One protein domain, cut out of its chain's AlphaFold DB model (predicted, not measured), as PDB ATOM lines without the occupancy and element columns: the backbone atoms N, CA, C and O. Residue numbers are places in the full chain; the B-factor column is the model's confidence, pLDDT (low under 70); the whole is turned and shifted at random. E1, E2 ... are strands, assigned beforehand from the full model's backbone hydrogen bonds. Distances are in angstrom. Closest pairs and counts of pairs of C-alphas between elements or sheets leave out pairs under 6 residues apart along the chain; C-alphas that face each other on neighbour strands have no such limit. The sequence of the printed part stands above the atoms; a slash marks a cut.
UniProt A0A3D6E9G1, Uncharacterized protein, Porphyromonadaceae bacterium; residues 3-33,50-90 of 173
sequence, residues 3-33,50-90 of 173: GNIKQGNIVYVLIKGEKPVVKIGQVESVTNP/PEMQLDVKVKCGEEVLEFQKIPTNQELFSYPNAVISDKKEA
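What this domain is: This is residues 3 to 33 and 50 to 90 of the 173 residues of an uncharacterized protein of Porphyromonadaceae bacterium (UniProt A0A3D6E9G1). Picture one sheet of six strands, curled like part of a barrel and folded back on itself, with E4 and E3 in one leaf, E1, E6 and E5 in the other, and the bent strand E2 as the hinge between them. The curl brings E4 and E5, the two edge strands, near each other at residues 70 and 77 without pairing them. The printed part has 72 residues with no named helix and six named strands, E1 to E6 along the chain; across the sheet the order is E4, E3, E2, E1, E6, E5, all antiparallel, and the class is all strand. The whole is compact, with a radius of gyration of the C-alphas of 11.5 A, and elongated, spanning 37 by 22 by 20 A.

Where its parts are: Start at Gly 3 and go on to C-alpha 10 at (18.019, -21.159, -9.471), where E1 begins; it runs over residues 10 to 15, 16.2 A long. Next comes E2, residues 21 to 30, the longest strand by residues, 23.4 A from first to last C-alpha. After the cut, find C-alpha 52 at (16.490, -33.660, 7.521), where E3 begins, residues 52 to 60, 25.3 A long. E4 follows over residues 63 to 71, 23.2 A long. E5 is short, residues 76 to 78, and E6, residues 82 to 85, ends at C-alpha 85 at (17.350, -19.149, -0.388).

How they stand to each other: Look first at the folded sheet, one sheet bent back on itself into two leaves that face each other: E4 and E3 face E1, E6 and E5 with 27 pairs of C-alphas within 11 A. E2 bends by 63 degrees at residue 26, and its pairing is staggered, with E1 over residues 21 to 26 and with E3 over residues 26 to 30. In the hairpin of E1 and E2, N 13 and O 23 are 2.9 A apart, within hydrogen-bond range. Between E3 and E2, look at N 28 and O 57, 2.8 A. In the hairpin of E3 and E4, N 58 and O 65 are 2.8 A apart; E4 bends by 55 degrees at residue 68. E1 and E6 have N 14 and O 83 at 2.8 A, and the hairpin of E5 and E6 has N 77 and O 84 at 2.9 A. Between E4 and E5 the closest C-alphas, those of Ile 70 and Phe 77, are 6.6 A apart. E4 and E6 are apart, but only just, at 8.2 A.

The domain as a whole: The two C-alphas farthest apart, those of Lys 19 and Pro 50, are 37.4 A from each other. Residues 34 to 49 are not printed, and C-alphas 33 and 50 are 10.9 A apart across this cut, in the link from E2 to E3. The links that are printed whole are tight. The mean pLDDT of the printed part is 92.1, and no printed residue is under 70.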
ATOM      1  N   GLY A   3      13.991 -28.792   0.639       86.50
ATOM      2  CA  GLY A   3      13.667 -30.195   0.360       86.50
ATOM      3  C   GLY A   3      13.271 -30.487  -1.094       86.50
ATOM      4  O   GLY A   3      13.390 -31.626  -1.533       86.50
ATOM      5  N   ASN A   4      12.847 -29.469  -1.851       89.00
ATOM      6  CA  ASN A   4      12.494 -29.595  -3.268       89.00
ATOM      7  C   ASN A   4      13.605 -29.112  -4.214       89.00
ATOM      8  O   ASN A   4      13.400 -29.069  -5.431       89.00
ATOM      9  N   ILE A   5      14.763 -28.718  -3.678       91.31
ATOM     10  CA  ILE A   5      15.870 -28.214  -4.480       91.31
ATOM     11  C   ILE A   5      16.497 -29.349  -5.293       91.31
ATOM     12  O   ILE A   5      16.715 -30.454  -4.798       91.31
ATOM     13  N   LYS A   6      16.764 -29.086  -6.571       92.62
ATOM     14  CA  LYS A   6      17.367 -30.046  -7.498       92.62
ATOM     15  C   LYS A   6      18.477 -29.378  -8.288       92.62
ATOM     16  O   LYS A   6      18.523 -28.151  -8.394       92.62
ATOM     17  N   GLN A   7      19.350 -30.200  -8.860       94.25
ATOM     18  CA  GLN A   7      20.321 -29.737  -9.842       94.25
ATOM     19  C   GLN A   7      19.612 -28.950 -10.949       94.25
ATOM     20  O   GLN A   7      18.567 -29.360 -11.450       94.25
ATOM     21  N   GLY A   8      20.186 -27.807 -11.305       92.50
ATOM     22  CA  GLY A   8      19.644 -26.900 -12.304       92.50
ATOM     23  C   GLY A   8      18.696 -25.828 -11.761       92.50
ATOM     24  O   GLY A   8      18.448 -24.861 -12.481       92.50
ATOM     25  N   ASN A   9      18.209 -25.939 -10.518       94.25
ATOM     26  CA  ASN A   9      17.367 -24.905  -9.913       94.25
ATOM     27  C   ASN A   9      18.154 -23.603  -9.711       94.25
ATOM     28  O   ASN A   9      19.350 -23.625  -9.420       94.25
ATOM     29  N   ILE A  10      17.463 -22.469  -9.819       93.81
ATOM     30  CA  ILE A  10      18.019 -21.159  -9.471       93.81
ATOM     31  C   ILE A  10      17.900 -20.963  -7.962       93.81
ATOM     32  O   ILE A  10      16.861 -21.252  -7.370       93.81
ATOM     33  N   VAL A  11      18.959 -20.440  -7.356       94.94
ATOM     34  CA  VAL A  11      18.991 -20.004  -5.963       94.94
ATOM     35  C   VAL A  11      19.632 -18.632  -5.845       94.94
ATOM     36  O   VAL A  11      20.397 -18.188  -6.705       94.94
ATOM     37  N   TYR A  12      19.321 -17.968  -4.745       95.12
ATOM     38  CA  TYR A  12      19.805 -16.638  -4.433       95.12
ATOM     39  C   TYR A  12      20.703 -16.719  -3.206       95.12
ATOM     40  O   TYR A  12      20.319 -17.283  -2.181       95.12
ATOM     41  N   VAL A  13      21.899 -16.155  -3.323       94.88
ATOM     42  CA  VAL A  13      22.892 -16.109  -2.254       94.88
ATOM     43  C   VAL A  13      23.182 -14.653  -1.927       94.88
ATOM     44  O   VAL A  13      23.711 -13.921  -2.757       94.88
ATOM     45  N   LEU A  14      22.871 -14.225  -0.712       94.69
ATOM     46  CA  LEU A  14      23.291 -12.942  -0.164       94.69
ATOM     47  C   LEU A  14      24.588 -13.141   0.619       94.69
ATOM     48  O   LEU A  14      24.587 -13.787   1.658       94.69
ATOM     49  N   ILE A  15      25.694 -12.576   0.149       93.62
ATOM     50  CA  ILE A  15      26.958 -12.542   0.891       93.62
ATOM     51  C   ILE A  15      26.897 -11.369   1.870       93.62
ATOM     52  O   ILE A  15      26.727 -10.221   1.454       93.62
ATOM     53  N   LYS A  16      27.023 -11.672   3.165       89.75
ATOM     54  CA  LYS A  16      27.060 -10.705   4.267       89.75
ATOM     55  C   LYS A  16      28.505 -10.237   4.476       89.75
ATOM     56  O   LYS A  16      29.432 -11.042   4.469       89.75
ATOM     57  N   GLY A  17      28.701  -8.936   4.661       85.31
ATOM     58  CA  GLY A  17      30.009  -8.312   4.870       85.31
ATOM     59  C   GLY A  17      29.890  -6.789   4.894       85.31
ATOM     60  O   GLY A  17      28.779  -6.266   4.884       85.31
ATOM     61  N   GLU A  18      31.020  -6.076   4.875       82.12
ATOM     62  CA  GLU A  18      31.036  -4.600   4.805       82.12
ATOM     63  C   GLU A  18      30.281  -4.061   3.582       82.12
ATOM     64  O   GLU A  18      29.659  -3.001   3.629       82.12
ATOM     65  N   LYS A  19      30.335  -4.813   2.479       88.62
ATOM     66  CA  LYS A  19      29.602  -4.543   1.242       88.62
ATOM     67  C   LYS A  19      28.768  -5.774   0.902       88.62
ATOM     68  O   LYS A  19      29.300  -6.698   0.285       88.62
ATOM     69  N   PRO A  20      27.499  -5.831   1.335       91.06
ATOM     70  CA  PRO A  20      26.650  -6.970   1.034       91.06
ATOM     71  C   PRO A  20      26.381  -7.066  -0.470       91.06
ATOM     72  O   PRO A  20      26.105  -6.060  -1.127       91.06
ATOM     73  N   VAL A  21      26.457  -8.280  -1.021       93.88
ATOM     74  CA  VAL A  21      26.264  -8.544  -2.458       93.88
ATOM     75  C   VAL A  21      25.347  -9.743  -2.644       93.88
ATOM     76  O   VAL A  21      25.516 -10.767  -1.984       93.88
ATOM     77  N   VAL A  22      24.405  -9.642  -3.580       94.44
ATOM     78  CA  VAL A  22      23.568 -10.773  -3.997       94.44
ATOM     79  C   VAL A  22      24.174 -11.430  -5.233       94.44
ATOM     80  O   VAL A  22      24.437 -10.767  -6.235       94.44
ATOM     81  N   LYS A  23      24.362 -12.747  -5.171       94.25
ATOM     82  CA  LYS A  23      24.722 -13.610  -6.295       94.25
ATOM     83  C   LYS A  23      23.530 -14.491  -6.648       94.25
ATOM     84  O   LYS A  23      22.921 -15.113  -5.779       94.25
ATOM     85  N   ILE A  24      23.203 -14.537  -7.934       95.19
ATOM     86  CA  ILE A  24      22.209 -15.460  -8.480       95.19
ATOM     87  C   ILE A  24      22.986 -16.649  -9.024       95.19
ATOM     88  O   ILE A  24      23.871 -16.476  -9.863       95.19
ATOM     89  N   GLY A  25      22.683 -17.833  -8.510       94.06
ATOM     90  CA  GLY A  25      23.403 -19.048  -8.844       94.06
ATOM     91  C   GLY A  25      22.478 -20.162  -9.295       94.06
ATOM     92  O   GLY A  25      21.282 -20.166  -9.005       94.06
ATOM     93  N   GLN A  26      23.053 -21.124 -10.004       95.56
ATOM     94  CA  GLN A  26      22.380 -22.355 -10.386       95.56
ATOM     95  C   GLN A  26      22.935 -23.514  -9.563       95.56
ATOM     96  O   GLN A  26      24.144 -23.629  -9.374       95.56
ATOM     97  N   VAL A  27      22.064 -24.390  -9.074       95.88
ATOM     98  CA  VAL A  27      22.474 -25.572  -8.312       95.88
ATOM     99  C   VAL A  27      23.242 -26.523  -9.222       95.88
ATOM    100  O   VAL A  27      22.687 -27.076 -10.171       95.88
ATOM    101  N   GLU A  28      24.515 -26.732  -8.913       95.75
ATOM    102  CA  GLU A  28      25.393 -27.662  -9.618       95.75
ATOM    103  C   GLU A  28      25.199 -29.093  -9.115       95.75
ATOM    104  O   GLU A  28      25.144 -30.024  -9.915       95.75
ATOM    105  N   SER A  29      25.039 -29.275  -7.802       95.25
ATOM    106  CA  SER A  29      24.748 -30.578  -7.200       95.25
ATOM    107  C   SER A  29      24.019 -30.423  -5.870       95.25
ATOM    108  O   SER A  29      24.207 -29.423  -5.174       95.25
ATOM    109  N   VAL A  30      23.222 -31.425  -5.508       94.50
ATOM    110  CA  VAL A  30      22.537 -31.528  -4.216       94.50
ATOM    111  C   VAL A  30      22.718 -32.944  -3.670       94.50
ATOM    112  O   VAL A  30      22.620 -33.911  -4.427       94.50
ATOM    113  N   THR A  31      23.014 -33.079  -2.379       93.81
ATOM    114  CA  THR A  31      23.084 -34.392  -1.726       93.81
ATOM    115  C   THR A  31      21.693 -34.888  -1.341       93.81
ATOM    116  O   THR A  31      20.756 -34.110  -1.154       93.81
ATOM    117  N   ASN A  32      21.536 -36.207  -1.214       89.25
ATOM    118  CA  ASN A  32      20.293 -36.762  -0.683       89.25
ATOM    119  C   ASN A  32      20.098 -36.294   0.770       89.25
ATOM    120  O   ASN A  32      21.065 -36.339   1.534       89.25
ATOM    121  N   PRO A  33      18.877 -35.891   1.173       88.81
ATOM    122  CA  PRO A  33      18.608 -35.496   2.546       88.81
ATOM    123  C   PRO A  33      19.031 -36.575   3.545       88.81
ATOM    124  O   PRO A  33      18.629 -37.733   3.431       88.81
ATOM    125  N   PRO A  50      11.573 -36.564  11.847       75.81
ATOM    126  CA  PRO A  50      13.016 -36.368  11.874       75.81
ATOM    127  C   PRO A  50      13.410 -35.132  11.054       75.81
ATOM    128  O   PRO A  50      12.988 -34.972   9.907       75.81
ATOM    129  N   GLU A  51      14.235 -34.260  11.640       85.06
ATOM    130  CA  GLU A  51      14.815 -33.122  10.924       85.06
ATOM    131  C   GLU A  51      15.829 -33.629   9.893       85.06
ATOM    132  O   GLU A  51      16.803 -34.305  10.241       85.06
ATOM    133  N   MET A  52      15.615 -33.281   8.626       90.06
ATOM    134  CA  MET A  52      16.490 -33.660   7.521       90.06
ATOM    135  C   MET A  52      17.317 -32.456   7.065       90.06
ATOM    136  O   MET A  52      16.828 -31.325   7.053       90.06
ATOM    137  N   GLN A  53      18.556 -32.708   6.654       93.19
ATOM    138  CA  GLN A  53      19.475 -31.707   6.121       93.19
ATOM    139  C   GLN A  53      20.138 -32.197   4.830       93.19
ATOM    140  O   GLN A  53      20.270 -33.402   4.613       93.19
ATOM    141  N   LEU A  54      20.571 -31.269   3.987       93.81
ATOM    142  CA  LEU A  54      21.270 -31.554   2.738       93.81
ATOM    143  C   LEU A  54      22.419 -30.570   2.509       93.81
ATOM    144  O   LEU A  54      22.497 -29.521   3.152       93.81
ATOM    145  N   ASP A  55      23.279 -30.909   1.561       94.62
ATOM    146  CA  ASP A  55      24.358 -30.056   1.086       94.62
ATOM    147  C   ASP A  55      24.081 -29.677  -0.370       94.62
ATOM    148  O   ASP A  55      23.603 -30.491  -1.166       94.62
ATOM    149  N   VAL A  56      24.381 -28.432  -0.724       94.94
ATOM    150  CA  VAL A  56      24.146 -27.852  -2.046       94.94
ATOM    151  C   VAL A  56      25.429 -27.200  -2.531       94.94
ATOM    152  O   VAL A  56      26.032 -26.393  -1.826       94.94
ATOM    153  N   LYS A  57      25.811 -27.498  -3.771       95.69
ATOM    154  CA  LYS A  57      26.812 -26.721  -4.506       95.69
ATOM    155  C   LYS A  57      26.105 -25.828  -5.505       95.69
ATOM    156  O   LYS A  57      25.257 -26.297  -6.266       95.69
ATOM    157  N   VAL A  58      26.438 -24.549  -5.490       96.06
ATOM    158  CA  VAL A  58      25.797 -23.511  -6.288       96.06
ATOM    159  C   VAL A  58      26.851 -22.840  -7.145       96.06
ATOM    160  O   VAL A  58      27.800 -22.258  -6.630       96.06
ATOM    161  N   LYS A  59      26.659 -22.874  -8.458       95.75
ATOM    162  CA  LYS A  59      27.497 -22.164  -9.411       95.75
ATOM    163  C   LYS A  59      26.982 -20.740  -9.601       95.75
ATOM    164  O   LYS A  59      25.886 -20.533 -10.122       95.75
ATOM    165  N   CYS A  60      27.786 -19.768  -9.197       92.81
ATOM    166  CA  CYS A  60      27.539 -18.337  -9.316       92.81
ATOM    167  C   CYS A  60      28.544 -17.739 -10.312       92.81
ATOM    168  O   CYS A  60      29.615 -17.274  -9.926       92.81
ATOM    169  N   GLY A  61      28.209 -17.758 -11.605       87.50
ATOM    170  CA  GLY A  61      29.141 -17.344 -12.661       87.50
ATOM    171  C   GLY A  61      30.316 -18.319 -12.787       87.50
ATOM    172  O   GLY A  61      30.111 -19.486 -13.127       87.50
ATOM    173  N   GLU A  62      31.531 -17.839 -12.517       87.62
ATOM    174  CA  GLU A  62      32.763 -18.648 -12.532       87.62
ATOM    175  C   GLU A  62      33.065 -19.320 -11.185       87.62
ATOM    176  O   GLU A  62      33.864 -20.252 -11.125       87.62
ATOM    177  N   GLU A  63      32.411 -18.890 -10.106       92.62
ATOM    178  CA  GLU A  63      32.644 -19.418  -8.763       92.62
ATOM    179  C   GLU A  63      31.634 -20.511  -8.407       92.62
ATOM    180  O   GLU A  63      30.445 -20.408  -8.719       92.62
ATOM    181  N   VAL A  64      32.088 -21.534  -7.684       93.81
ATOM    182  CA  VAL A  64      31.219 -22.545  -7.071       93.81
ATOM    183  C   VAL A  64      31.233 -22.343  -5.560       93.81
ATOM    184  O   VAL A  64      32.283 -22.391  -4.923       93.81
ATOM    185  N   LEU A  65      30.056 -22.096  -4.994       94.31
ATOM    186  CA  LEU A  65      29.832 -21.930  -3.565       94.31
ATOM    187  C   LEU A  65      29.236 -23.213  -2.992       94.31
ATOM    188  O   LEU A  65      28.279 -23.762  -3.538       94.31
ATOM    189  N   GLU A  66      29.781 -23.674  -1.872       94.75
ATOM    190  CA  GLU A  66      29.304 -24.870  -1.183       94.75
ATOM    191  C   GLU A  66      28.573 -24.489   0.102       94.75
ATOM    192  O   GLU A  66      29.092 -23.755   0.942       94.75
ATOM    193  N   PHE A  67      27.369 -25.023   0.264       94.81
ATOM    194  CA  PHE A  67      26.513 -24.802   1.417       94.81
ATOM    195  C   PHE A  67      26.149 -26.154   2.013       94.81
ATOM    196  O   PHE A  67      25.581 -27.001   1.333       94.81
ATOM    197  N   GLN A  68      26.499 -26.369   3.277       93.62
ATOM    198  CA  GLN A  68      26.323 -27.658   3.942       93.62
ATOM    199  C   GLN A  68      25.314 -27.573   5.083       93.62
ATOM    200  O   GLN A  68      25.156 -26.515   5.699       93.62
ATOM    201  N   LYS A  69      24.697 -28.712   5.408       92.69
ATOM    202  CA  LYS A  69      23.765 -28.885   6.534       92.69
ATOM    203  C   LYS A  69      22.547 -27.961   6.463       92.69
ATOM    204  O   LYS A  69      22.059 -27.490   7.489       92.69
ATOM    205  N   ILE A  70      22.052 -27.702   5.256       93.62
ATOM    206  CA  ILE A  70      20.856 -26.891   5.039       93.62
ATOM    207  C   ILE A  70      19.620 -27.713   5.430       93.62
ATOM    208  O   ILE A  70      19.408 -28.781   4.849       93.62
ATOM    209  N   PRO A  71      18.775 -27.247   6.364       92.44
ATOM    210  CA  PRO A  71      17.532 -27.928   6.715       92.44
ATOM    211  C   PRO A  71      16.556 -27.976   5.533       92.44
ATOM    212  O   PRO A  71      16.285 -26.957   4.896       92.44
ATOM    213  N   THR A  72      15.968 -29.139   5.251       90.94
ATOM    214  CA  THR A  72      15.077 -29.306   4.085       90.94
ATOM    215  C   THR A  72      13.732 -28.592   4.228       90.94
ATOM    216  O   THR A  72      13.107 -28.231   3.231       90.94
ATOM    217  N   ASN A  73      13.278 -28.378   5.460       89.19
ATOM    218  CA  ASN A  73      12.004 -27.736   5.784       89.19
ATOM    219  C   ASN A  73      12.065 -26.200   5.763       89.19
ATOM    220  O   ASN A  73      11.029 -25.555   5.926       89.19
ATOM    221  N   GLN A  74      13.246 -25.609   5.571       89.19
ATOM    222  CA  GLN A  74      13.425 -24.159   5.529       89.19
ATOM    223  C   GLN A  74      13.457 -23.634   4.090       89.19
ATOM    224  O   GLN A  74      13.708 -24.372   3.138       89.19
ATOM    225  N   GLU A  75      13.156 -22.348   3.922       87.62
ATOM    226  CA  GLU A  75      13.232 -21.636   2.631       87.62
ATOM    227  C   GLU A  75      14.411 -20.663   2.579       87.62
ATOM    228  O   GLU A  75      14.850 -20.267   1.505       87.62
ATOM    229  N   LEU A  76      14.935 -20.291   3.742       92.44
ATOM    230  CA  LEU A  76      16.071 -19.404   3.915       92.44
ATOM    231  C   LEU A  76      16.966 -19.999   4.990       92.44
ATOM    232  O   LEU A  76      16.474 -20.432   6.030       92.44
ATOM    233  N   PHE A  77      18.267 -20.028   4.732       93.75
ATOM    234  CA  PHE A  77      19.248 -20.499   5.697       93.75
ATOM    235  C   PHE A  77      20.396 -19.499   5.794       93.75
ATOM    236  O   PHE A  77      20.994 -19.126   4.782       93.75
ATOM    237  N   SER A  78      20.676 -19.038   7.015       92.44
ATOM    238  CA  SER A  78      21.727 -18.057   7.285       92.44
ATOM    239  C   SER A  78      22.975 -18.737   7.832       92.44
ATOM    240  O   SER A  78      22.950 -19.386   8.873       92.44
ATOM    241  N   TYR A  79      24.087 -18.489   7.158       92.19
ATOM    242  CA  TYR A  79      25.446 -18.680   7.642       92.19
ATOM    243  C   TYR A  79      25.974 -17.366   8.249       92.19
ATOM    244  O   TYR A  79      25.364 -16.309   8.057       92.19
ATOM    245  N   PRO A  80      27.114 -17.391   8.964       88.75
ATOM    246  CA  PRO A  80      27.723 -16.179   9.517       88.75
ATOM    247  C   PRO A  80      28.054 -15.110   8.463       88.75
ATOM    248  O   PRO A  80      27.908 -13.921   8.719       88.75
ATOM    249  N   ASN A  81      28.477 -15.530   7.269       90.19
ATOM    250  CA  ASN A  81      28.942 -14.659   6.186       90.19
ATOM    251  C   ASN A  81      28.055 -14.703   4.929       90.19
ATOM    252  O   ASN A  81      28.361 -14.040   3.941       90.19
ATOM    253  N   ALA A  82      26.977 -15.485   4.922       92.62
ATOM    254  CA  ALA A  82      26.114 -15.613   3.754       92.62
ATOM    255  C   ALA A  82      24.704 -16.070   4.131       92.62
ATOM    256  O   ALA A  82      24.493 -16.674   5.172       92.62
ATOM    257  N   VAL A  83      23.737 -15.831   3.259       94.12
ATOM    258  CA  VAL A  83      22.373 -16.350   3.348       94.12
ATOM    259  C   VAL A  83      22.031 -16.957   2.006       94.12
ATOM    260  O   VAL A  83      22.297 -16.350   0.973       94.12
ATOM    261  N   ILE A  84      21.444 -18.144   2.017       94.81
ATOM    262  CA  ILE A  84      20.962 -18.821   0.817       94.81
ATOM    263  C   ILE A  84      19.446 -18.968   0.894       94.81
ATOM    264  O   ILE A  84      18.894 -19.193   1.973       94.81
ATOM    265  N   SER A  85      18.771 -18.846  -0.248       94.06
ATOM    266  CA  SER A  85      17.350 -19.149  -0.388       94.06
ATOM    267  C   SER A  85      17.007 -19.643  -1.792       94.06
ATOM    268  O   SER A  85      17.625 -19.243  -2.781       94.06
ATOM    269  N   ASP A  86      15.982 -20.494  -1.878       91.12
ATOM    270  CA  ASP A  86      15.343 -20.881  -3.137       91.12
ATOM    271  C   ASP A  86      14.262 -19.887  -3.604       91.12
ATOM    272  O   ASP A  86      13.713 -20.043  -4.694       91.12
ATOM    273  N   LYS A  87      13.982 -18.834  -2.820       91.19
ATOM    274  CA  LYS A  87      13.019 -17.776  -3.143       91.19
ATOM    275  C   LYS A  87      13.671 -16.401  -3.141       91.19
ATOM    276  O   LYS A  87      14.419 -16.039  -2.234       91.19
ATOM    277  N   LYS A  88      13.321 -15.591  -4.139       90.81
ATOM    278  CA  LYS A  88      13.813 -14.214  -4.252       90.81
ATOM    279  C   LYS A  88      13.291 -13.351  -3.103       90.81
ATOM    280  O   LYS A  88      14.027 -12.546  -2.546       90.81
ATOM    281  N   GLU A  89      12.029 -13.546  -2.744       92.38
ATOM    282  CA  GLU A  89      11.297 -12.773  -1.741       92.38
ATOM    283  C   GLU A  89      11.925 -12.923  -0.353       92.38
ATOM    284  O   GLU A  89      12.005 -11.958   0.401       92.38
ATOM    285  N   ALA A  90      12.439 -14.114  -0.036       91.00
ATOM    286  CA  ALA A  90      13.112 -14.368   1.229       91.00
ATOM    287  C   ALA A  90      14.436 -13.593   1.339       91.00
ATOM    288  O   ALA A  90      14.712 -13.005   2.381       91.00
TER     289      ALA A  90